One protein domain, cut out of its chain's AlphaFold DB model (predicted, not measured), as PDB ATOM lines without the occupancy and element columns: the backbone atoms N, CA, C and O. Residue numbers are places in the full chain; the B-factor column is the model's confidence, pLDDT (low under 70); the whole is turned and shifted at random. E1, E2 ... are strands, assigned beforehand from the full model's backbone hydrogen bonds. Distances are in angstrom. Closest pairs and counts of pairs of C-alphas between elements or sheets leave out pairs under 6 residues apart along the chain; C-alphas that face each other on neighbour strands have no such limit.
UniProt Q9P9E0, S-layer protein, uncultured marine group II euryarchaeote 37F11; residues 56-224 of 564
ATOM      1  N   LEU A  56      16.378   1.833 -54.973       96.19
ATOM      2  CA  LEU A  56      15.667   3.108 -54.985       96.19
ATOM      3  C   LEU A  56      14.295   2.865 -54.363       96.19
ATOM      4  O   LEU A  56      13.563   1.988 -54.809       96.19
ATOM      5  N   ASN A  57      13.953   3.650 -53.348       95.88
ATOM      6  CA  ASN A  57      12.669   3.592 -52.663       95.88
ATOM      7  C   ASN A  57      11.990   4.962 -52.757       95.88
ATOM      8  O   ASN A  57      12.622   5.986 -52.489       95.88
ATOM      9  N   ALA A  58      10.706   4.999 -53.116       95.19
ATOM     10  CA  ALA A  58       9.956   6.242 -53.274       95.19
ATOM     11  C   ALA A  58       8.505   6.131 -52.787       95.19
ATOM     12  O   ALA A  58       7.809   5.141 -53.010       95.19
ATOM     13  N   SER A  59       8.020   7.206 -52.170       95.00
ATOM     14  CA  SER A  59       6.594   7.476 -52.014       95.00
ATOM     15  C   SER A  59       5.979   7.808 -53.373       95.00
ATOM     16  O   SER A  59       6.486   8.659 -54.102       95.00
ATOM     17  N   GLN A  60       4.808   7.236 -53.662       94.00
ATOM     18  CA  GLN A  60       3.999   7.585 -54.838       94.00
ATOM     19  C   GLN A  60       3.483   9.038 -54.810       94.00
ATOM     20  O   GLN A  60       2.946   9.520 -55.806       94.00
ATOM     21  N   SER A  61       3.601   9.735 -53.674       95.75
ATOM     22  CA  SER A  61       3.169  11.124 -53.479       95.75
ATOM     23  C   SER A  61       4.309  12.016 -52.985       95.75
ATOM     24  O   SER A  61       4.901  11.759 -51.934       95.75
ATOM     25  N   TRP A  62       4.559  13.102 -53.716       97.12
ATOM     26  CA  TRP A  62       5.517  14.160 -53.390       97.12
ATOM     27  C   TRP A  62       4.757  15.443 -53.058       97.12
ATOM     28  O   TRP A  62       4.172  16.086 -53.929       97.12
ATOM     29  N   PHE A  63       4.756  15.819 -51.783       96.19
ATOM     30  CA  PHE A  63       4.042  17.003 -51.309       96.19
ATOM     31  C   PHE A  63       4.883  18.268 -51.490       96.19
ATOM     32  O   PHE A  63       5.997  18.363 -50.974       96.19
ATOM     33  N   VAL A  64       4.336  19.245 -52.212       96.12
ATOM     34  CA  VAL A  64       5.004  20.504 -52.570       96.12
ATOM     35  C   VAL A  64       4.131  21.691 -52.170       96.12
ATOM     36  O   VAL A  64       2.919  21.689 -52.388       96.12
ATOM     37  N   SER A  65       4.757  22.723 -51.609       93.94
ATOM     38  CA  SER A  65       4.135  24.005 -51.276       93.94
ATOM     39  C   SER A  65       4.686  25.122 -52.169       93.94
ATOM     40  O   SER A  65       5.561  24.902 -53.003       93.94
ATOM     41  N   GLU A  66       4.203  26.352 -51.991       91.75
ATOM     42  CA  GLU A  66       4.698  27.528 -52.728       91.75
ATOM     43  C   GLU A  66       6.178  27.864 -52.441       91.75
ATOM     44  O   GLU A  66       6.782  28.609 -53.210       91.75
ATOM     45  N   GLY A  67       6.768  27.319 -51.366       91.94
ATOM     46  CA  GLY A  67       8.198  27.459 -51.057       91.94
ATOM     47  C   GLY A  67       9.096  26.413 -51.727       91.94
ATOM     48  O   GLY A  67      10.268  26.695 -51.966       91.94
ATOM     49  N   GLY A  68       8.552  25.237 -52.056       95.88
ATOM     50  CA  GLY A  68       9.317  24.076 -52.506       95.88
ATOM     51  C   GLY A  68       8.841  22.767 -51.873       95.88
ATOM     52  O   GLY A  68       7.673  22.632 -51.483       95.88
ATOM     53  N   GLY A  69       9.730  21.786 -51.765       96.88
ATOM     54  CA  GLY A  69       9.404  20.446 -51.275       96.88
ATOM     55  C   GLY A  69      10.407  19.383 -51.713       96.88
ATOM     56  O   GLY A  69      10.497  19.076 -52.902       96.88
ATOM     57  N   TYR A  70      11.107  18.765 -50.763       97.88
ATOM     58  CA  TYR A  70      11.882  17.537 -50.993       97.88
ATOM     59  C   TYR A  70      10.955  16.303 -51.075       97.88
ATOM     60  O   TYR A  70       9.922  16.273 -50.397       97.88
ATOM     61  N   PRO A  71      11.297  15.272 -51.872       97.50
ATOM     62  CA  PRO A  71      10.501  14.053 -51.982       97.50
ATOM     63  C   PRO A  71      10.749  13.110 -50.802       97.50
ATOM     64  O   PRO A  71      11.876  12.991 -50.319       97.50
ATOM     65  N   LEU A  72       9.731  12.332 -50.419       97.62
ATOM     66  CA  LEU A  72       9.941  11.114 -49.631       97.62
ATOM     67  C   LEU A  72      10.441   9.998 -50.557       97.62
ATOM     68  O   LEU A  72       9.676   9.139 -50.985       97.62
ATOM     69  N   ALA A  73      11.723  10.067 -50.910       97.31
ATOM     70  CA  ALA A  73      12.422   9.064 -51.700       97.31
ATOM     71  C   ALA A  73      13.899   8.991 -51.286       97.31
ATOM     72  O   ALA A  73      14.516  10.021 -50.991       97.31
ATOM     73  N   TRP A  74      14.467   7.785 -51.278       97.12
ATOM     74  CA  TRP A  74      15.865   7.537 -50.938       97.12
ATOM     75  C   TRP A  74      16.519   6.485 -51.820       97.12
ATOM     76  O   TRP A  74      15.882   5.612 -52.405       97.12
ATOM     77  N   MET A  75      17.833   6.618 -51.893       96.62
ATOM     78  CA  MET A  75      18.767   5.729 -52.553       96.62
ATOM     79  C   MET A  75      19.461   4.904 -51.473       96.62
ATOM     80  O   MET A  75      19.813   5.456 -50.429       96.62
ATOM     81  N   GLU A  76      19.699   3.623 -51.716       95.31
ATOM     82  CA  GLU A  76      20.397   2.751 -50.774       95.31
ATOM     83  C   GLU A  76      21.478   1.950 -51.494       95.31
ATOM     84  O   GLU A  76      21.218   1.251 -52.474       95.31
ATOM     85  N   ASN A  77      22.719   2.076 -51.026       94.38
ATOM     86  CA  ASN A  77      23.853   1.353 -51.587       94.38
ATOM     87  C   ASN A  77      24.017   0.006 -50.879       94.38
ATOM     88  O   ASN A  77      24.885  -0.163 -50.024       94.38
ATOM     89  N   THR A  78      23.189  -0.966 -51.254       92.50
ATOM     90  CA  THR A  78      23.215  -2.339 -50.725       92.50
ATOM     91  C   THR A  78      24.414  -3.171 -51.224       92.50
ATOM     92  O   THR A  78      24.455  -4.387 -51.038       92.50
ATOM     93  N   GLY A  79      25.391  -2.538 -51.887       91.69
ATOM     94  CA  GLY A  79      26.658  -3.126 -52.325       91.69
ATOM     95  C   GLY A  79      27.849  -2.771 -51.430       91.69
ATOM     96  O   GLY A  79      27.809  -1.849 -50.619       91.69
ATOM     97  N   ASN A  80      28.968  -3.473 -51.627       91.00
ATOM     98  CA  ASN A  80      30.151  -3.344 -50.765       91.00
ATOM     99  C   ASN A  80      31.182  -2.285 -51.215       91.00
ATOM    100  O   ASN A  80      32.296  -2.246 -50.691       91.00
ATOM    101  N   THR A  81      30.853  -1.453 -52.203       91.88
ATOM    102  CA  THR A  81      31.758  -0.467 -52.823       91.88
ATOM    103  C   THR A  81      31.110   0.916 -52.863       91.88
ATOM    104  O   THR A  81      29.889   1.025 -52.821       91.88
ATOM    105  N   MET A  82      31.915   1.978 -52.954       92.38
ATOM    106  CA  MET A  82      31.414   3.344 -53.141       92.38
ATOM    107  C   MET A  82      30.609   3.448 -54.445       92.38
ATOM    108  O   MET A  82      31.099   3.041 -55.504       92.38
ATOM    109  N   SER A  83      29.412   4.028 -54.369       92.56
ATOM    110  CA  SER A  83      28.473   4.128 -55.492       92.56
ATOM    111  C   SER A  83      28.189   5.593 -55.825       92.56
ATOM    112  O   SER A  83      27.642   6.340 -55.014       92.56
ATOM    113  N   HIS A  84      28.581   6.023 -57.027       94.62
ATOM    114  CA  HIS A  84      28.383   7.389 -57.526       94.62
ATOM    115  C   HIS A  84      27.222   7.402 -58.523       94.62
ATOM    116  O   HIS A  84      27.307   6.743 -59.556       94.62
ATOM    117  N   VAL A  85      26.156   8.153 -58.243       96.19
ATOM    118  CA  VAL A  85      24.927   8.156 -59.055       96.19
ATOM    119  C   VAL A  85      24.554   9.555 -59.535       96.19
ATOM    120  O   VAL A  85      24.738  10.543 -58.822       96.19
ATOM    121  N   THR A  86      24.009   9.635 -60.748       97.50
ATOM    122  CA  THR A  86      23.386  10.853 -61.299       97.50
ATOM    123  C   THR A  86      21.873  10.758 -61.131       97.50
ATOM    124  O   THR A  86      21.315   9.673 -61.270       97.50
ATOM    125  N   ILE A  87      21.214  11.875 -60.827       96.94
ATOM    126  CA  ILE A  87      19.778  11.937 -60.539       96.94
ATOM    127  C   ILE A  87      19.123  12.929 -61.496       96.94
ATOM    128  O   ILE A  87      19.585  14.060 -61.633       96.94
ATOM    129  N   THR A  88      18.029  12.523 -62.128       95.06
ATOM    130  CA  THR A  88      17.296  13.314 -63.122       95.06
ATOM    131  C   THR A  88      15.790  13.218 -62.897       95.06
ATOM    132  O   THR A  88      15.294  12.184 -62.453       95.06
ATOM    133  N   LEU A  89      15.059  14.286 -63.232       95.38
ATOM    134  CA  LEU A  89      13.598  14.266 -63.330       95.38
ATOM    135  C   LEU A  89      13.165  14.347 -64.792       95.38
ATOM    136  O   LEU A  89      13.561  15.273 -65.503       95.38
ATOM    137  N   GLU A  90      12.294  13.434 -65.203       94.69
ATOM    138  CA  GLU A  90      11.599  13.491 -66.488       94.69
ATOM    139  C   GLU A  90      10.135  13.930 -66.298       94.69
ATOM    140  O   GLU A  90       9.574  13.878 -65.201       94.69
ATOM    141  N   ASN A  91       9.524  14.434 -67.375       94.31
ATOM    142  CA  ASN A  91       8.156  14.980 -67.438       94.31
ATOM    143  C   ASN A  91       7.853  16.239 -66.584       94.31
ATOM    144  O   ASN A  91       6.739  16.764 -66.653       94.31
ATOM    145  N   LEU A  92       8.828  16.796 -65.851       94.38
ATOM    146  CA  LEU A  92       8.655  18.030 -65.067       94.38
ATOM    147  C   LEU A  92       8.278  19.241 -65.967       94.38
ATOM    148  O   LEU A  92       9.023  19.556 -66.901       94.38
ATOM    149  N   PRO A  93       7.159  19.958 -65.718       94.19
ATOM    150  CA  PRO A  93       6.713  21.028 -66.615       94.19
ATOM    151  C   PRO A  93       7.611  22.274 -66.642       94.19
ATOM    152  O   PRO A  93       8.195  22.688 -65.639       94.19
ATOM    153  N   VAL A  94       7.639  22.953 -67.794       91.06
ATOM    154  CA  VAL A  94       8.399  24.201 -67.990       91.06
ATOM    155  C   VAL A  94       7.955  25.281 -66.997       91.06
ATOM    156  O   VAL A  94       6.780  25.640 -66.942       91.06
ATOM    157  N   GLY A  95       8.918  25.840 -66.262       93.12
ATOM    158  CA  GLY A  95       8.707  26.895 -65.263       93.12
ATOM    159  C   GLY A  95       8.911  26.431 -63.820       93.12
ATOM    160  O   GLY A  95       9.142  27.269 -62.955       93.12
ATOM    161  N   TRP A  96       8.894  25.121 -63.569       96.31
ATOM    162  CA  TRP A  96       9.386  24.547 -62.316       96.31
ATOM    163  C   TRP A  96      10.911  24.670 -62.233       96.31
ATOM    164  O   TRP A  96      11.601  24.614 -63.254       96.31
ATOM    165  N   ASN A  97      11.435  24.828 -61.018       95.88
ATOM    166  CA  ASN A  97      12.871  24.870 -60.749       95.88
ATOM    167  C   ASN A  97      13.299  23.680 -59.880       95.88
ATOM    168  O   ASN A  97      12.543  23.258 -59.009       95.88
ATOM    169  N   ILE A  98      14.519  23.180 -60.085       96.88
ATOM    170  CA  ILE A  98      15.139  22.136 -59.254       96.88
ATOM    171  C   ILE A  98      16.202  22.808 -58.377       96.88
ATOM    172  O   ILE A  98      17.046  23.544 -58.890       96.88
ATOM    173  N   SER A  99      16.159  22.578 -57.064       97.25
ATOM    174  CA  SER A  99      17.050  23.215 -56.085       97.25
ATOM    175  C   SER A  99      17.759  22.158 -55.241       97.25
ATOM    176  O   SER A  99      17.135  21.498 -54.416       97.25
ATOM    177  N   GLY A 100      19.060  21.967 -55.478       95.50
ATOM    178  CA  GLY A 100      19.895  20.973 -54.795       95.50
ATOM    179  C   GLY A 100      20.886  20.283 -55.737       95.50
ATOM    180  O   GLY A 100      21.190  20.792 -56.818       95.50
ATOM    181  N   MET A 101      21.411  19.127 -55.325       95.88
ATOM    182  CA  MET A 101      22.412  18.367 -56.084       95.88
ATOM    183  C   MET A 101      21.763  17.268 -56.932       95.88
ATOM    184  O   MET A 101      21.105  16.384 -56.407       95.88
ATOM    185  N   GLN A 102      22.021  17.252 -58.240       95.31
ATOM    186  CA  GLN A 102      21.553  16.198 -59.164       95.31
ATOM    187  C   GLN A 102      22.547  15.022 -59.288       95.31
ATOM    188  O   GLN A 102      22.617  14.327 -60.300       95.31
ATOM    189  N   SER A 103      23.344  14.794 -58.245       95.38
ATOM    190  CA  SER A 103      24.305  13.693 -58.150       95.38
ATOM    191  C   SER A 103      24.595  13.371 -56.689       95.38
ATOM    192  O   SER A 103      24.730  14.291 -55.879       95.38
ATOM    193  N   ALA A 104      24.758  12.093 -56.360       95.12
ATOM    194  CA  ALA A 104      25.098  11.629 -55.019       95.12
ATOM    195  C   ALA A 104      26.270  10.636 -55.050       95.12
ATOM    196  O   ALA A 104      26.608  10.061 -56.083       95.12
ATOM    197  N   SER A 105      26.926  10.460 -53.907       94.81
ATOM    198  CA  SER A 105      27.989   9.472 -53.705       94.81
ATOM    199  C   SER A 105      27.730   8.790 -52.373       94.81
ATOM    200  O   SER A 105      27.806   9.455 -51.339       94.81
ATOM    201  N   LEU A 106      27.362   7.511 -52.420       94.44
ATOM    202  CA  LEU A 106      26.913   6.722 -51.278       94.44
ATOM    203  C   LEU A 106      28.002   5.725 -50.875       94.44
ATOM    204  O   LEU A 106      28.559   5.018 -51.719       94.44
ATOM    205  N   SER A 107      28.271   5.666 -49.578       92.06
ATOM    206  CA  SER A 107      29.159   4.689 -48.943       92.06
ATOM    207  C   SER A 107      28.526   3.289 -48.976       92.06
ATOM    208  O   SER A 107      27.312   3.187 -49.168       92.06
ATOM    209  N   PRO A 108      29.289   2.192 -48.824       89.56
ATOM    210  CA  PRO A 108      28.714   0.854 -48.656       89.56
ATOM    211  C   PRO A 108      27.700   0.820 -47.505       89.56
ATOM    212  O   PRO A 108      27.991   1.339 -46.428       89.56
ATOM    213  N   HIS A 109      26.532   0.217 -47.736       87.25
ATOM    214  CA  HIS A 109      25.397   0.151 -46.799       87.25
ATOM    215  C   HIS A 109      24.808   1.514 -46.378       87.25
ATOM    216  O   HIS A 109      24.075   1.600 -45.393       87.25
ATOM    217  N   GLU A 110      25.094   2.595 -47.110       91.31
ATOM    218  CA  GLU A 110      24.511   3.910 -46.837       91.31
ATOM    219  C   GLU A 110      23.135   4.066 -47.507       91.31
ATOM    220  O   GLU A 110      23.011   3.914 -48.725       91.31
ATOM    221  N   ALA A 111      22.124   4.456 -46.726       94.50
ATOM    222  CA  ALA A 111      20.860   4.999 -47.222       94.50
ATOM    223  C   ALA A 111      20.909   6.537 -47.225       94.50
ATOM    224  O   ALA A 111      21.318   7.145 -46.232       94.50
ATOM    225  N   ARG A 112      20.473   7.193 -48.308       95.50
ATOM    226  CA  ARG A 112      20.461   8.663 -48.433       95.50
ATOM    227  C   ARG A 112      19.256   9.163 -49.231       95.50
ATOM    228  O   ARG A 112      19.022   8.726 -50.357       95.50
ATOM    229  N   GLY A 113      18.520  10.128 -48.677       96.69
ATOM    230  CA  GLY A 113      17.418  10.802 -49.370       96.69
ATOM    231  C   GLY A 113      17.847  11.554 -50.635       96.69
ATOM    232  O   GLY A 113      19.013  11.932 -50.782       96.69
ATOM    233  N   ILE A 114      16.904  11.803 -51.551       97.50
ATOM    234  CA  ILE A 114      17.169  12.614 -52.753       97.50
ATOM    235  C   ILE A 114      17.592  14.042 -52.337       97.50
ATOM    236  O   ILE A 114      16.833  14.722 -51.641       97.50
ATOM    237  N   PRO A 115      18.781  14.529 -52.748       96.50
ATOM    238  CA  PRO A 115      19.367  15.768 -52.235       96.50
ATOM    239  C   PRO A 115      18.953  17.019 -53.035       96.50
ATOM    240  O   PRO A 115      19.771  17.914 -53.264       96.50
ATOM    241  N   PHE A 116      17.689  17.088 -53.465       97.31
ATOM    242  CA  PHE A 116      17.074  18.293 -54.029       97.31
ATOM    243  C   PHE A 116      15.558  18.344 -53.819       97.31
ATOM    244  O   PHE A 116      14.893  17.321 -53.656       97.31
ATOM    245  N   GLU A 117      15.020  19.555 -53.908       97.75
ATOM    246  CA  GLU A 117      13.591  19.843 -54.004       97.75
ATOM    247  C   GLU A 117      13.187  20.341 -55.394       97.75
ATOM    248  O   GLU A 117      14.022  20.776 -56.196       97.75
ATOM    249  N   ILE A 118      11.877  20.333 -55.647       97.75
ATOM    250  CA  ILE A 118      11.264  21.054 -56.765       97.75
ATOM    251  C   ILE A 118      10.462  22.249 -56.248       97.75
ATOM    252  O   ILE A 118       9.733  22.151 -55.262       97.75
ATOM    253  N   ILE A 119      10.591  23.381 -56.935       97.31
ATOM    254  CA  ILE A 119       9.934  24.642 -56.589       97.31
ATOM    255  C   ILE A 119       8.944  24.995 -57.711       97.31
ATOM    256  O   ILE A 119       9.363  25.095 -58.873       97.31
ATOM    257  N   PRO A 120       7.643  25.171 -57.406       96.75
ATOM    258  CA  PRO A 120       6.628  25.453 -58.413       96.75
ATOM    259  C   PRO A 120       6.705  26.901 -58.920       96.75
ATOM    260  O   PRO A 120       7.074  27.810 -58.171       96.75
ATOM    261  N   PRO A 121       6.286  27.171 -60.167       96.19
ATOM    262  CA  PRO A 121       6.094  28.535 -60.629       96.19
ATOM    263  C   PRO A 121       4.861  29.167 -59.960       96.19
ATOM    264  O   PRO A 121       3.869  28.498 -59.667       96.19
ATOM    265  N   THR A 122       4.873  30.492 -59.796       92.75
ATOM    266  CA  THR A 122       3.812  31.260 -59.106       92.75
ATOM    267  C   THR A 122       2.439  31.242 -59.796       92.75
ATOM    268  O   THR A 122       1.476  31.793 -59.268       92.75
ATOM    269  N   ASN A 123       2.335  30.621 -60.974       93.88
ATOM    270  CA  ASN A 123       1.098  30.407 -61.724       93.88
ATOM    271  C   ASN A 123       0.644  28.932 -61.770       93.88
ATOM    272  O   ASN A 123      -0.231  28.617 -62.577       93.88
ATOM    273  N   TRP A 124       1.220  28.037 -60.956       94.00
ATOM    274  CA  TRP A 124       0.722  26.663 -60.812       94.00
ATOM    275  C   TRP A 124      -0.731  26.671 -60.314       94.00
ATOM    276  O   TRP A 124      -1.073  27.307 -59.318       94.00
ATOM    277  N   ASP A 125      -1.590  25.935 -61.011       93.00
ATOM    278  CA  ASP A 125      -3.019  25.760 -60.723       93.00
ATOM    279  C   ASP A 125      -3.303  24.734 -59.609       93.00
ATOM    280  O   ASP A 125      -4.462  24.398 -59.338       93.00
ATOM    281  N   LYS A 126      -2.240  24.248 -58.955       94.00
ATOM    282  CA  LYS A 126      -2.261  23.285 -57.846       94.00
ATOM    283  C   LYS A 126      -2.890  21.937 -58.219       94.00
ATOM    284  O   LYS A 126      -3.264  21.174 -57.331       94.00
ATOM    285  N   GLN A 127      -2.996  21.630 -59.517       94.50
ATOM    286  CA  GLN A 127      -3.364  20.291 -59.973       94.50
ATOM    287  C   GLN A 127      -2.196  19.312 -59.773       94.50
ATOM    288  O   GLN A 127      -1.038  19.726 -59.914       94.50
ATOM    289  N   PRO A 128      -2.476  18.031 -59.467       95.94
ATOM    290  CA  PRO A 128      -1.452  16.998 -59.439       95.94
ATOM    291  C   PRO A 128      -0.791  16.809 -60.805       95.94
ATOM    292  O   PRO A 128      -1.434  16.979 -61.843       95.94
ATOM    293  N   LEU A 129       0.480  16.414 -60.794       95.19
ATOM    294  CA  LEU A 129       1.246  16.076 -61.994       95.19
ATOM    295  C   LEU A 129       2.098  14.829 -61.746       95.19
ATOM    296  O   LEU A 129       2.603  14.634 -60.644       95.19
ATOM    297  N   GLU A 130       2.234  13.984 -62.761       96.75
ATOM    298  CA  GLU A 130       3.070  12.780 -62.723       96.75
ATOM    299  C   GLU A 130       4.455  13.112 -63.294       96.75
ATOM    300  O   GLU A 130       4.564  13.726 -64.359       96.75
ATOM    301  N   ILE A 131       5.509  12.724 -62.575       96.69
ATOM    302  CA  ILE A 131       6.913  12.840 -62.991       96.69
ATOM    303  C   ILE A 131       7.646  11.524 -62.754       96.69
ATOM    304  O   ILE A 131       7.221  10.696 -61.949       96.69
ATOM    305  N   GLU A 132       8.765  11.345 -63.444       96.88
ATOM    306  CA  GLU A 132       9.605  10.156 -63.312       96.88
ATOM    307  C   GLU A 132      10.938  10.560 -62.673       96.88
ATOM    308  O   GLU A 132      11.682  11.383 -63.214       96.88
ATOM    309  N   LEU A 133      11.217  10.010 -61.490       96.88
ATOM    310  CA  LEU A 133      12.490  10.142 -60.790       96.88
ATOM    311  C   LEU A 133      13.427   9.050 -61.300       96.88
ATOM    312  O   LEU A 133      13.204   7.873 -61.031       96.88
ATOM    313  N   SER A 134      14.470   9.446 -62.024       96.38
ATOM    314  CA  SER A 134      15.419   8.539 -62.663       96.38
ATOM    315  C   SER A 134      16.806   8.655 -62.026       96.38
ATOM    316  O   SER A 134      17.355   9.753 -61.897       96.38
ATOM    317  N   ILE A 135      17.369   7.517 -61.614       96.81
ATOM    318  CA  ILE A 135      18.715   7.380 -61.050       96.81
ATOM    319  C   ILE A 135      19.578   6.582 -62.022       96.81
ATOM    320  O   ILE A 135      19.252   5.444 -62.358       96.81
ATOM    321  N   VAL A 136      20.712   7.146 -62.431       97.00
ATOM    322  CA  VAL A 136      21.685   6.493 -63.313       97.00
ATOM    323  C   VAL A 136      22.923   6.095 -62.512       97.00
ATOM    324  O   VAL A 136      23.667   6.948 -62.021       97.00
ATOM    325  N   HIS A 137      23.148   4.784 -62.411       95.62
ATOM    326  CA  HIS A 137      24.269   4.149 -61.725       95.62
ATOM    327  C   HIS A 137      25.263   3.565 -62.750       95.62
ATOM    328  O   HIS A 137      24.877   2.706 -63.549       95.62
ATOM    329  N   PRO A 138      26.555   3.947 -62.737       91.94
ATOM    330  CA  PRO A 138      27.473   3.703 -63.851       91.94
ATOM    331  C   PRO A 138      27.724   2.220 -64.175       91.94
ATOM    332  O   PRO A 138      27.898   1.892 -65.344       91.94
ATOM    333  N   GLN A 139      27.708   1.319 -63.183       92.75
ATOM    334  CA  GLN A 139      27.822  -0.133 -63.410       92.75
ATOM    335  C   GLN A 139      26.481  -0.886 -63.504       92.75
ATOM    336  O   GLN A 139      26.474  -2.007 -64.004       92.75
ATOM    337  N   LEU A 140      25.370  -0.326 -63.003       94.69
ATOM    338  CA  LEU A 140      24.110  -1.065 -62.790       94.69
ATOM    339  C   LEU A 140      22.972  -0.627 -63.729       94.69
ATOM    340  O   LEU A 140      22.010  -1.369 -63.908       94.69
ATOM    341  N   GLY A 141      23.096   0.531 -64.385       94.62
ATOM    342  CA  GLY A 141      22.105   1.040 -65.329       94.62
ATOM    343  C   GLY A 141      21.204   2.112 -64.721       94.62
ATOM    344  O   GLY A 141      21.682   2.996 -64.015       94.62
ATOM    345  N   MET A 142      19.914   2.072 -65.053       95.62
ATOM    346  CA  MET A 142      18.939   3.102 -64.694       95.62
ATOM    347  C   MET A 142      17.806   2.513 -63.849       95.62
ATOM    348  O   MET A 142      17.239   1.483 -64.207       95.62
ATOM    349  N   TYR A 143      17.466   3.208 -62.767       95.88
ATOM    350  CA  TYR A 143      16.334   2.937 -61.883       95.88
ATOM    351  C   TYR A 143      15.336   4.086 -62.042       95.88
ATOM    352  O   TYR A 143      15.763   5.238 -62.067       95.88
ATOM    353  N   VAL A 144      14.038   3.801 -62.165       95.81
ATOM    354  CA  VAL A 144      13.009   4.828 -62.405       95.81
ATOM    355  C   VAL A 144      11.799   4.577 -61.515       95.81
ATOM    356  O   VAL A 144      11.266   3.471 -61.521       95.81
ATOM    357  N   GLU A 145      11.350   5.613 -60.807       96.69
ATOM    358  CA  GLU A 145      10.119   5.609 -60.010       96.69
ATOM    359  C   GLU A 145       9.145   6.695 -60.486       96.69
ATOM    360  O   GLU A 145       9.532   7.847 -60.700       96.69
ATOM    361  N   SER A 146       7.869   6.337 -60.640       96.44
ATOM    362  CA  SER A 146       6.806   7.258 -61.068       96.44
ATOM    363  C   SER A 146       6.130   7.890 -59.850       96.44
ATOM    364  O   SER A 146       5.500   7.202 -59.046       96.44
ATOM    365  N   ILE A 147       6.234   9.214 -59.716       97.12
ATOM    366  CA  ILE A 147       5.819   9.954 -58.519       97.12
ATOM    367  C   ILE A 147       4.781  11.018 -58.890       97.12
ATOM    368  O   ILE A 147       4.977  11.811 -59.811       97.12
ATOM    369  N   THR A 148       3.676  11.074 -58.139       97.94
ATOM    370  CA  THR A 148       2.671  12.135 -58.272       97.94
ATOM    371  C   THR A 148       3.028  13.307 -57.361       97.94
ATOM    372  O   THR A 148       3.033  13.174 -56.137       97.94
ATOM    373  N   VAL A 149       3.289  14.478 -57.933       97.62
ATOM    374  CA  VAL A 149       3.459  15.730 -57.185       97.62
ATOM    375  C   VAL A 149       2.088  16.300 -56.833       97.62
ATOM    376  O   VAL A 149       1.219  16.424 -57.696       97.62
ATOM    377  N   ILE A 150       1.889  16.648 -55.561       96.50
ATOM    378  CA  ILE A 150       0.609  17.081 -54.986       96.50
ATOM    379  C   ILE A 150       0.824  18.365 -54.176       96.50
ATOM    380  O   ILE A 150       1.773  18.473 -53.399       96.50
ATOM    381  N   HIS A 151      -0.073  19.343 -54.323       94.62
ATOM    382  CA  HIS A 151      -0.034  20.560 -53.512       94.62
ATOM    383  C   HIS A 151      -0.382  20.285 -52.038       94.62
ATOM    384  O   HIS A 151      -1.435  19.719 -51.748       94.62
ATOM    385  N   SER A 152       0.423  20.813 -51.116       92.25
ATOM    386  CA  SER A 152       0.167  20.832 -49.670       92.25
ATOM    387  C   SER A 152       0.539  22.197 -49.069       92.25
ATOM    388  O   SER A 152       1.426  22.881 -49.579       92.25
ATOM    389  N   ASN A 153      -0.110  22.613 -47.974       89.50
ATOM    390  CA  ASN A 153       0.287  23.817 -47.225       89.50
ATOM    391  C   ASN A 153       1.489  23.567 -46.290       89.50
ATOM    392  O   ASN A 153       2.014  24.521 -45.711       89.50
ATOM    393  N   ILE A 154       1.912  22.303 -46.160       91.69
ATOM    394  CA  ILE A 154       3.159  21.868 -45.519       91.69
ATOM    395  C   ILE A 154       3.971  20.989 -46.485       91.69
ATOM    396  O   ILE A 154       3.447  20.038 -47.064       91.69
ATOM    397  N   SER A 155       5.254  21.282 -46.656       94.75
ATOM    398  CA  SER A 155       6.207  20.419 -47.373       94.75
ATOM    399  C   SER A 155       7.577  20.490 -46.702       94.75
ATOM    400  O   SER A 155       7.806  21.339 -45.843       94.75
ATOM    401  N   PHE A 156       8.493  19.588 -47.047       96.38
ATOM    402  CA  PHE A 156       9.825  19.562 -46.441       96.38
ATOM    403  C   PHE A 156      10.785  20.535 -47.135       96.38
ATOM    404  O   PHE A 156      10.834  20.570 -48.362       96.38
ATOM    405  N   ALA A 157      11.547  21.303 -46.349       95.75
ATOM    406  CA  ALA A 157      12.583  22.241 -46.810       95.75
ATOM    407  C   ALA A 157      14.016  21.668 -46.695       95.75
ATOM    408  O   ALA A 157      14.990  22.303 -47.098       95.75
ATOM    409  N   SER A 158      14.133  20.440 -46.193       96.25
ATOM    410  CA  SER A 158      15.290  19.545 -46.295       96.25
ATOM    411  C   SER A 158      14.785  18.141 -46.650       96.25
ATOM    412  O   SER A 158      13.577  17.937 -46.751       96.25
ATOM    413  N   THR A 159      15.652  17.140 -46.818       96.31
ATOM    414  CA  THR A 159      15.165  15.777 -47.101       96.31
ATOM    415  C   THR A 159      14.311  15.206 -45.942       96.31
ATOM    416  O   THR A 159      14.681  15.393 -44.781       96.31
ATOM    417  N   PRO A 160      13.187  14.511 -46.221       96.50
ATOM    418  CA  PRO A 160      12.371  13.787 -45.233       96.50
ATOM    419  C   PRO A 160      12.874  12.355 -44.964       96.50
ATOM    420  O   PRO A 160      12.110  11.490 -44.537       96.50
ATOM    421  N   VAL A 161      14.136  12.077 -45.283       97.25
ATOM    422  CA  VAL A 161      14.784  10.778 -45.088       97.25
ATOM    423  C   VAL A 161      15.928  10.993 -44.114       97.25
ATOM    424  O   VAL A 161      16.945  11.589 -44.468       97.25
ATOM    425  N   LEU A 162      15.747  10.527 -42.884       96.25
ATOM    426  CA  LEU A 162      16.710  10.691 -41.805       96.25
ATOM    427  C   LEU A 162      17.433   9.364 -41.601       96.25
ATOM    428  O   LEU A 162      16.851   8.416 -41.080       96.25
ATOM    429  N   SER A 163      18.687   9.283 -42.035       95.12
ATOM    430  CA  SER A 163      19.488   8.060 -41.984       95.12
ATOM    431  C   SER A 163      20.766   8.234 -41.166       95.12
ATOM    432  O   SER A 163      21.329   9.327 -41.073       95.12
ATOM    433  N   GLY A 164      21.221   7.149 -40.542       92.06
ATOM    434  CA  GLY A 164      22.441   7.123 -39.742       92.06
ATOM    435  C   GLY A 164      22.401   6.044 -38.664       92.06
ATOM    436  O   GLY A 164      21.564   5.146 -38.693       92.06
ATOM    437  N   SER A 165      23.302   6.131 -37.689       90.00
ATOM    438  CA  SER A 165      23.326   5.195 -36.561       90.00
ATOM    439  C   SER A 165      22.104   5.378 -35.655       90.00
ATOM    440  O   SER A 165      21.726   6.514 -35.343       90.00
ATOM    441  N   ALA A 166      21.516   4.282 -35.176       91.75
ATOM    442  CA  ALA A 166      20.501   4.318 -34.127       91.75
ATOM    443  C   ALA A 166      21.043   5.050 -32.880       91.75
ATOM    444  O   ALA A 166      22.217   4.930 -32.528       91.75
ATOM    445  N   GLY A 167      20.207   5.871 -32.242       90.00
ATOM    446  CA  GLY A 167      20.612   6.770 -31.157       90.00
ATOM    447  C   GLY A 167      21.285   8.080 -31.600       90.00
ATOM    448  O   GLY A 167      21.468   8.966 -30.765       90.00
ATOM    449  N   SER A 168      21.622   8.262 -32.886       91.38
ATOM    450  CA  SER A 168      22.095   9.561 -33.395       91.38
ATOM    451  C   SER A 168      20.947  10.570 -33.523       91.38
ATOM    452  O   SER A 168      19.794  10.191 -33.742       91.38
ATOM    453  N   SER A 169      21.250  11.867 -33.383       92.94
ATOM    454  CA  SER A 169      20.256  12.927 -33.583       92.94
ATOM    455  C   SER A 169      20.284  13.446 -35.015       92.94
ATOM    456  O   SER A 169      21.324  13.906 -35.485       92.94
ATOM    457  N   GLN A 170      19.126  13.419 -35.671       94.50
ATOM    458  CA  GLN A 170      18.915  13.949 -37.017       94.50
ATOM    459  C   GLN A 170      17.959  15.145 -36.997       94.50
ATOM    460  O   GLN A 170      17.254  15.379 -36.011       94.50
ATOM    461  N   ALA A 171      17.963  15.923 -38.081       94.44
ATOM    462  CA  ALA A 171      17.210  17.166 -38.197       94.44
ATOM    463  C   ALA A 171      16.555  17.320 -39.577       94.44
ATOM    464  O   ALA A 171      17.153  16.950 -40.588       94.44
ATOM    465  N   PHE A 172      15.376  17.942 -39.623       95.12
ATOM    466  CA  PHE A 172      14.784  18.450 -40.863       95.12
ATOM    467  C   PHE A 172      14.073  19.791 -40.664       95.12
ATOM    468  O   PHE A 172      13.706  20.161 -39.550       95.12
ATOM    469  N   SER A 173      13.831  20.505 -41.760       95.00
ATOM    470  CA  SER A 173      13.056  21.748 -41.795       95.00
ATOM    471  C   SER A 173      11.816  21.612 -42.688       95.00
ATOM    472  O   SER A 173      11.729  20.728 -43.546       95.00
ATOM    473  N   LEU A 174      10.823  22.484 -42.482       93.88
ATOM    474  CA  LEU A 174       9.564  22.492 -43.235       93.88
ATOM    475  C   LEU A 174       9.326  23.846 -43.910       93.88
ATOM    476  O   LEU A 174       9.451  24.897 -43.282       93.88
ATOM    477  N   HIS A 175       8.870  23.817 -45.161       92.12
ATOM    478  CA  HIS A 175       8.203  24.953 -45.789       92.12
ATOM    479  C   HIS A 175       6.793  25.068 -45.204       92.12
ATOM    480  O   HIS A 175       5.930  24.219 -45.445       92.12
ATOM    481  N   LEU A 176       6.561  26.128 -44.428       85.62
ATOM    482  CA  LEU A 176       5.273  26.438 -43.806       85.62
ATOM    483  C   LEU A 176       4.692  27.727 -44.396       85.62
ATOM    484  O   LEU A 176       5.409  28.704 -44.616       85.62
ATOM    485  N   ASN A 177       3.373  27.766 -44.607       72.19
ATOM    486  CA  ASN A 177       2.706  28.969 -45.103       72.19
ATOM    487  C   ASN A 177       2.787  30.121 -44.077       72.19
ATOM    488  O   ASN A 177       2.091  30.129 -43.061       72.19
ATOM    489  N   SER A 178       3.610  31.128 -44.371       60.22
ATOM    490  CA  SER A 178       3.887  32.267 -43.482       60.22
ATOM    491  C   SER A 178       2.713  33.239 -43.294       60.22
ATOM    492  O   SER A 178       2.739  34.055 -42.373       60.22
ATOM    493  N   ILE A 179       1.669  33.156 -44.127       58.94
ATOM    494  CA  ILE A 179       0.471  34.008 -44.039       58.94
ATOM    495  C   ILE A 179      -0.502  33.474 -42.975       58.94
ATOM    496  O   ILE A 179      -1.178  34.254 -42.307       58.94
ATOM    497  N   ASN A 180      -0.558  32.150 -42.798       57.47
ATOM    498  CA  ASN A 180      -1.314  31.478 -41.742       57.47
ATOM    499  C   ASN A 180      -0.443  30.350 -41.159       57.47
ATOM    500  O   ASN A 180      -0.525  29.222 -41.659       57.47
ATOM    501  N   PRO A 181       0.386  30.624 -40.128       58.97
ATOM    502  CA  PRO A 181       1.258  29.615 -39.538       58.97
ATOM    503  C   PRO A 181       0.412  28.473 -38.974       58.97
ATOM    504  O   PRO A 181      -0.281  28.615 -37.965       58.97
ATOM    505  N   SER A 182       0.442  27.340 -39.669       61.56
ATOM    506  CA  SER A 182      -0.282  26.141 -39.263       61.56
ATOM    507  C   SER A 182       0.385  25.544 -38.030       61.56
ATOM    508  O   SER A 182       1.605  25.403 -37.993       61.56
ATOM    509  N   THR A 183      -0.400  25.166 -37.021       74.50
ATOM    510  CA  THR A 183       0.116  24.420 -35.868       74.50
ATOM    511  C   THR A 183       0.432  22.997 -36.314       74.50
ATOM    512  O   THR A 183      -0.449  22.134 -36.319       74.50
ATOM    513  N   VAL A 184       1.670  22.780 -36.748       84.50
ATOM    514  CA  VAL A 184       2.165  21.472 -37.170       84.50
ATOM    515  C   VAL A 184       2.529  20.640 -35.947       84.50
ATOM    516  O   VAL A 184       3.228  21.113 -35.053       84.50
ATOM    517  N   THR A 185       2.059  19.395 -35.922       85.50
ATOM    518  CA  THR A 185       2.461  18.383 -34.942       85.50
ATOM    519  C   THR A 185       3.399  17.397 -35.629       85.50
ATOM    520  O   THR A 185       2.999  16.721 -36.579       85.50
ATOM    521  N   VAL A 186       4.636  17.336 -35.141       88.31
ATOM    522  CA  VAL A 186       5.640  16.319 -35.475       88.31
ATOM    523  C   VAL A 186       5.756  15.410 -34.244       88.31
ATOM    524  O   VAL A 186       5.917  15.961 -33.149       88.31
ATOM    525  N   PRO A 187       5.614  14.076 -34.360       85.50
ATOM    526  CA  PRO A 187       5.849  13.176 -33.233       85.50
ATOM    527  C   PRO A 187       7.315  13.238 -32.785       85.50
ATOM    528  O   PRO A 187       8.189  13.557 -33.584       85.50
ATOM    529  N   ASP A 188       7.534  13.027 -31.485       84.88
ATOM    530  CA  ASP A 188       8.816  12.796 -30.790       84.88
ATOM    531  C   ASP A 188      10.028  13.708 -31.122       84.88
ATOM    532  O   ASP A 188      11.149  13.497 -30.655       84.88
ATOM    533  N   ALA A 189       9.786  14.812 -31.832       88.44
ATOM    534  CA  ALA A 189      10.771  15.802 -32.237       88.44
ATOM    535  C   ALA A 189      10.792  17.033 -31.315       88.44
ATOM    536  O   ALA A 189       9.771  17.560 -30.867       88.44
ATOM    537  N   THR A 190      11.994  17.559 -31.108       89.94
ATOM    538  CA  THR A 190      12.263  18.830 -30.431       89.94
ATOM    539  C   THR A 190      12.516  19.930 -31.460       89.94
ATOM    540  O   THR A 190      13.228  19.718 -32.436       89.94
ATOM    541  N   MET A 191      11.933  21.116 -31.274       86.62
ATOM    542  CA  MET A 191      12.096  22.230 -32.218       86.62
ATOM    543  C   MET A 191      13.219  23.172 -31.765       86.62
ATOM    544  O   MET A 191      13.192  23.663 -30.634       86.62
ATOM    545  N   ASN A 192      14.181  23.459 -32.641       84.69
ATOM    546  CA  ASN A 192      15.296  24.370 -32.373       84.69
ATOM    547  C   ASN A 192      15.690  25.125 -33.651       84.69
ATOM    548  O   ASN A 192      15.999  24.489 -34.649       84.69
ATOM    549  N   GLN A 193      15.710  26.463 -33.606       79.62
ATOM    550  CA  GLN A 193      16.112  27.331 -34.733       79.62
ATOM    551  C   GLN A 193      15.462  26.941 -36.080       79.62
ATOM    552  O   GLN A 193      16.137  26.808 -37.093       79.62
ATOM    553  N   ASP A 194      14.137  26.756 -36.056       83.19
ATOM    554  CA  ASP A 194      13.281  26.380 -37.196       83.19
ATOM    555  C   ASP A 194      13.546  24.980 -37.810       83.19
ATOM    556  O   ASP A 194      12.929  24.605 -38.808       83.19
ATOM    557  N   GLU A 195      14.375  24.158 -37.156       91.44
ATOM    558  CA  GLU A 195      14.522  22.721 -37.413       91.44
ATOM    559  C   GLU A 195      13.741  21.873 -36.394       91.44
ATOM    560  O   GLU A 195      13.669  22.195 -35.201       91.44
ATOM    561  N   TYR A 196      13.230  20.732 -36.850       92.88
ATOM    562  CA  TYR A 196      12.720  19.635 -36.031       92.88
ATOM    563  C   TYR A 196      13.820  18.586 -35.862       92.88
ATOM    564  O   TYR A 196      14.370  18.098 -36.848       92.88
ATOM    565  N   ARG A 197      14.154  18.255 -34.612       94.00
ATOM    566  CA  ARG A 197      15.276  17.390 -34.227       94.00
ATOM    567  C   ARG A 197      14.802  16.210 -33.395       94.00
ATOM    568  O   ARG A 197      14.213  16.407 -32.332       94.00
ATOM    569  N   LEU A 198      15.106  15.008 -33.861       94.38
ATOM    570  CA  LEU A 198      14.715  13.738 -33.245       94.38
ATOM    571  C   LEU A 198      15.920  12.798 -33.119       94.38
ATOM    572  O   LEU A 198      17.024  13.133 -33.559       94.38
ATOM    573  N   ILE A 199      15.714  11.654 -32.471       93.12
ATOM    574  CA  ILE A 199      16.706  10.586 -32.304       93.12
ATOM    575  C   ILE A 199      16.287   9.408 -33.184       93.12
ATOM    576  O   ILE A 199      15.119   9.033 -33.164       93.12
ATOM    577  N   LEU A 200      17.212   8.829 -33.952       93.69
ATOM    578  CA  LEU A 200      16.899   7.664 -34.785       93.69
ATOM    579  C   LEU A 200      16.648   6.419 -33.927       93.69
ATOM    580  O   LEU A 200      17.542   5.968 -33.207       93.69
ATOM    581  N   GLU A 201      15.458   5.839 -34.055       91.94
ATOM    582  CA  GLU A 201      15.168   4.475 -33.605       91.94
ATOM    583  C   GLU A 201      15.736   3.434 -34.584       91.94
ATOM    584  O   GLU A 201      16.016   3.736 -35.743       91.94
ATOM    585  N   GLU A 202      15.902   2.199 -34.112       91.56
ATOM    586  CA  GLU A 202      16.387   1.063 -34.902       91.56
ATOM    587  C   GLU A 202      15.438   0.702 -36.062       91.56
ATOM    588  O   GLU A 202      14.216   0.649 -35.899       91.56
ATOM    589  N   GLY A 203      16.010   0.393 -37.228       91.62
ATOM    590  CA  GLY A 203      15.270  -0.065 -38.404       91.62
ATOM    591  C   GLY A 203      14.690   1.070 -39.252       91.62
ATOM    592  O   GLY A 203      15.182   2.196 -39.225       91.62
ATOM    593  N   ILE A 204      13.665   0.748 -40.050       93.94
ATOM    594  CA  ILE A 204      12.995   1.679 -40.973       93.94
ATOM    595  C   ILE A 204      11.598   1.995 -40.433       93.94
ATOM    596  O   ILE A 204      10.694   1.161 -40.507       93.94
ATOM    597  N   ASN A 205      11.419   3.209 -39.914       94.31
ATOM    598  CA  ASN A 205      10.191   3.651 -39.256       94.31
ATOM    599  C   ASN A 205       9.583   4.850 -39.998       94.31
ATOM    600  O   ASN A 205      10.272   5.830 -40.275       94.31
ATOM    601  N   PHE A 206       8.290   4.770 -40.327       94.50
ATOM    602  CA  PHE A 206       7.560   5.831 -41.030       94.50
ATOM    603  C   PHE A 206       6.690   6.629 -40.067       94.50
ATOM    604  O   PHE A 206       5.799   6.079 -39.414       94.50
ATOM    605  N   GLU A 207       6.879   7.941 -40.058       94.25
ATOM    606  CA  GLU A 207       6.147   8.863 -39.199       94.25
ATOM    607  C   GLU A 207       5.321   9.861 -40.011       94.25
ATOM    608  O   GLU A 207       5.564  10.101 -41.194       94.25
ATOM    609  N   THR A 208       4.287  10.426 -39.382       94.19
ATOM    610  CA  THR A 208       3.323  11.313 -40.049       94.19
ATOM    611  C   THR A 208       3.236  12.659 -39.344       94.19
ATOM    612  O   THR A 208       2.743  12.768 -38.221       94.19
ATOM    613  N   ILE A 209       3.665  13.698 -40.051       91.94
ATOM    614  CA  ILE A 209       3.514  15.098 -39.673       91.94
ATOM    615  C   ILE A 209       2.099  15.537 -40.036       91.94
ATOM    616  O   ILE A 209       1.639  15.309 -41.155       91.94
ATOM    617  N   SER A 210       1.412  16.202 -39.109       89.38
ATOM    618  CA  SER A 210       0.031  16.651 -39.314       89.38
ATOM    619  C   SER A 210      -0.146  18.148 -39.073       89.38
ATOM    620  O   SER A 210       0.395  18.726 -38.131       89.38
ATOM    621  N   SER A 211      -0.939  18.776 -39.938       85.62
ATOM    622  CA  SER A 211      -1.479  20.128 -39.779       85.62
ATOM    623  C   SER A 211      -3.005  20.066 -39.626       85.62
ATOM    624  O   SER A 211      -3.592  18.992 -39.504       85.62
ATOM    625  N   THR A 212      -3.685  21.216 -39.650       80.50
ATOM    626  CA  THR A 212      -5.155  21.278 -39.563       80.50
ATOM    627  C   THR A 212      -5.876  20.643 -40.763       80.50
ATOM    628  O   THR A 212      -7.010  20.203 -40.601       80.50
ATOM    629  N   ASN A 213      -5.246  20.609 -41.946       81.81
ATOM    630  CA  ASN A 213      -5.873  20.144 -43.195       81.81
ATOM    631  C   ASN A 213      -5.039  19.091 -43.945       81.81
ATOM    632  O   ASN A 213      -5.614  18.180 -44.535       81.81
ATOM    633  N   ASP A 214      -3.709  19.215 -43.913       87.44
ATOM    634  CA  ASP A 214      -2.778  18.374 -44.670       87.44
ATOM    635  C   ASP A 214      -1.921  17.509 -43.733       87.44
ATOM    636  O   ASP A 214      -1.593  17.927 -42.615       87.44
ATOM    637  N   ALA A 215      -1.504  16.337 -44.212       91.44
ATOM    638  CA  ALA A 215      -0.551  15.460 -43.542       91.44
ATOM    639  C   ALA A 215       0.497  14.950 -44.540       91.44
ATOM    640  O   ALA A 215       0.164  14.652 -45.687       91.44
ATOM    641  N   ILE A 216       1.750  14.857 -44.096       94.44
ATOM    642  CA  ILE A 216       2.910  14.418 -44.891       94.44
ATOM    643  C   ILE A 216       3.743  13.430 -44.069       94.44
ATOM    644  O   ILE A 216       3.650  13.420 -42.842       94.44
ATOM    645  N   GLN A 217       4.548  12.595 -44.723       95.75
ATOM    646  CA  GLN A 217       5.323  11.545 -44.051       95.75
ATOM    647  C   GLN A 217       6.830  11.751 -44.197       95.75
ATOM    648  O   GLN A 217       7.287  12.304 -45.196       95.75
ATOM    649  N   PHE A 218       7.578  11.281 -43.200       95.75
ATOM    650  CA  PHE A 218       9.034  11.135 -43.231       95.75
ATOM    651  C   PHE A 218       9.424   9.713 -42.816       95.75
ATOM    652  O   PHE A 218       8.588   8.958 -42.309       95.75
ATOM    653  N   VAL A 219      10.678   9.340 -43.066       96.38
ATOM    654  CA  VAL A 219      11.223   8.028 -42.704       96.38
ATOM    655  C   VAL A 219      12.512   8.179 -41.900       96.38
ATOM    656  O   VAL A 219      13.411   8.931 -42.282       96.38
ATOM    657  N   ASN A 220      12.590   7.436 -40.800       94.88
ATOM    658  CA  ASN A 220      13.780   7.267 -39.977       94.88
ATOM    659  C   ASN A 220      14.419   5.919 -40.325       94.88
ATOM    660  O   ASN A 220      13.721   4.905 -40.353       94.88
ATOM    661  N   ILE A 221      15.725   5.911 -40.586       95.62
ATOM    662  CA  ILE A 221      16.514   4.735 -40.973       95.62
ATOM    663  C   ILE A 221      17.711   4.637 -40.018       95.62
ATOM    664  O   ILE A 221      18.767   5.226 -40.268       95.62
ATOM    665  N   GLY A 222      17.526   3.946 -38.892       92.88
ATOM    666  CA  GLY A 222      18.549   3.769 -37.859       92.88
ATOM    667  C   GLY A 222      19.283   2.436 -37.982       92.88
ATOM    668  O   GLY A 222      18.748   1.387 -37.620       92.88
ATOM    669  N   SER A 223      20.532   2.477 -38.441       86.81
ATOM    670  CA  SER A 223      21.429   1.316 -38.483       86.81
ATOM    671  C   SER A 223      22.026   1.031 -37.100       86.81
ATOM    672  O   SER A 223      22.514   1.944 -36.429       86.81
ATOM    673  N   ILE A 224      22.047  -0.235 -36.681       80.62
ATOM    674  CA  ILE A 224      22.786  -0.665 -35.483       80.62
ATOM    675  C   ILE A 224      24.293  -0.584 -35.782       80.62
ATOM    676  O   ILE A 224      24.727  -0.948 -36.874       80.62
TER     677      ILE A 224
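AT A GLANCE: This is residues 56 to 224 of the 564 residues of the protein "S-layer protein" of uncultured marine group II euryarchaeote 37F11 (UniProt Q9P9E0). Two lobes of strands lie side by side: in the larger, residues 56 to 151, the sheet E2 E10 E9 E4 E6 is curled like part of a barrel, with the small sheet E1 E3 E7 over its open side and the pair E5 and E8 closing in beside them. The smaller lobe, residues 154 to 224, is a sandwich of E11 E13 E15 E14 and E12 E17 E16, the two planes 41 degrees apart, and E12 E17 E16 also faces E1 E3 E7 of the larger lobe. The printed part has 169 residues with 17 named strands, E1 to E17 along the chain, and no named helix; the class is all strand. The sheets E2 E10 E9 E4 E6 and E12 E17 E16 are mixed, the others antiparallel. The whole is compact, with a radius of gyration of the C-alphas of 15.9 A and spans of 48 by 40 by 23 A.

HOW THE PARTS SIT: Begin with the largest sheet, which runs, strand beside strand, E2 at residues 61 to 64, E10 at 141 to 151, E9 at 129 to 137, E4 at 83 to 90 and E6 at 103 to 106. It is strongly twisted, with C-alphas up to 6.0 A off its best plane. Look at the hairpin of E9 and E10, where N 135 and O 143 are 2.8 A apart. E2 and E10 are parallel, with N 62 and O 148 at 2.9 A. E4 has staggered pairing, with E9 over residues 86 to 90 (N 88 and O 134, 2.9 A) and with E6 over 83 to 86 (N 85 and O 104, 2.9 A). Face to face with this sheet, 8.0 A centre to centre, are E1 at 56 to 58, E3 at 73 to 76 and E7 at 111 to 113, antiparallel, with N 57 and O 74 at 2.9 A and N 75 and O 112 at 2.9 A. E5, residues 97 to 100, and E8, residues 116 to 119, are antiparallel neighbours, with N 99 and O 117 at 2.9 A. E5 runs on into E6 at 30 degrees, and E7 into E8 at 18 degrees. Now cross to E12 at 161 to 165, E17 at 215 to 223 and E16 at 203 to 210, which face E1 E3 E7 at 10.0 A; the C-alphas of Gly 113 and Val 161, the closest of E7 and E12, are 5.0 A apart. E12 and E17 are parallel, with N 162 and O 219 at 2.9 A; E16 and E17 form a hairpin, with N 207 and O 218 at 3.0 A. Face to face with E12 E17 E16, at 9.3 A centre to centre, is the sheet of E11 at 154 to 156, E13 at 169 to 176, E15 at 195 to 199 and E14 at 190 to 192; the five sheets of the domain make a stack of sheets, three or more sheets face to face in turn. In it N 175 and O 155 are 2.8 A apart, N 172 and O 196 3.0 A, and N 190 and O 197, in the hairpin of E14 and E15, 2.8 A.

IN THESE COORDINATES: Find C-alpha 56 at (15.667, 3.108, -54.985), where E1 begins. E10 starts at C-alpha 141, (22.105, 1.040, -65.329), and runs 31.8 A. E17 covers 26.6 A and ends at C-alpha 223, (21.429, 1.316, -38.483); E9 covers 25.9 A, E13 and E16 22.6 A each, and E4 22.2 A.

THE WHOLE: The C-alphas of Asn 80 and Ile 179, the two farthest apart, are 48.2 A apart. The printed part has no cut. The link E13 to E14, residues 177 to 189, is long, and in it residues 178 to 182 are under 70 in pLDDT; the mean of the printed part is 92.3.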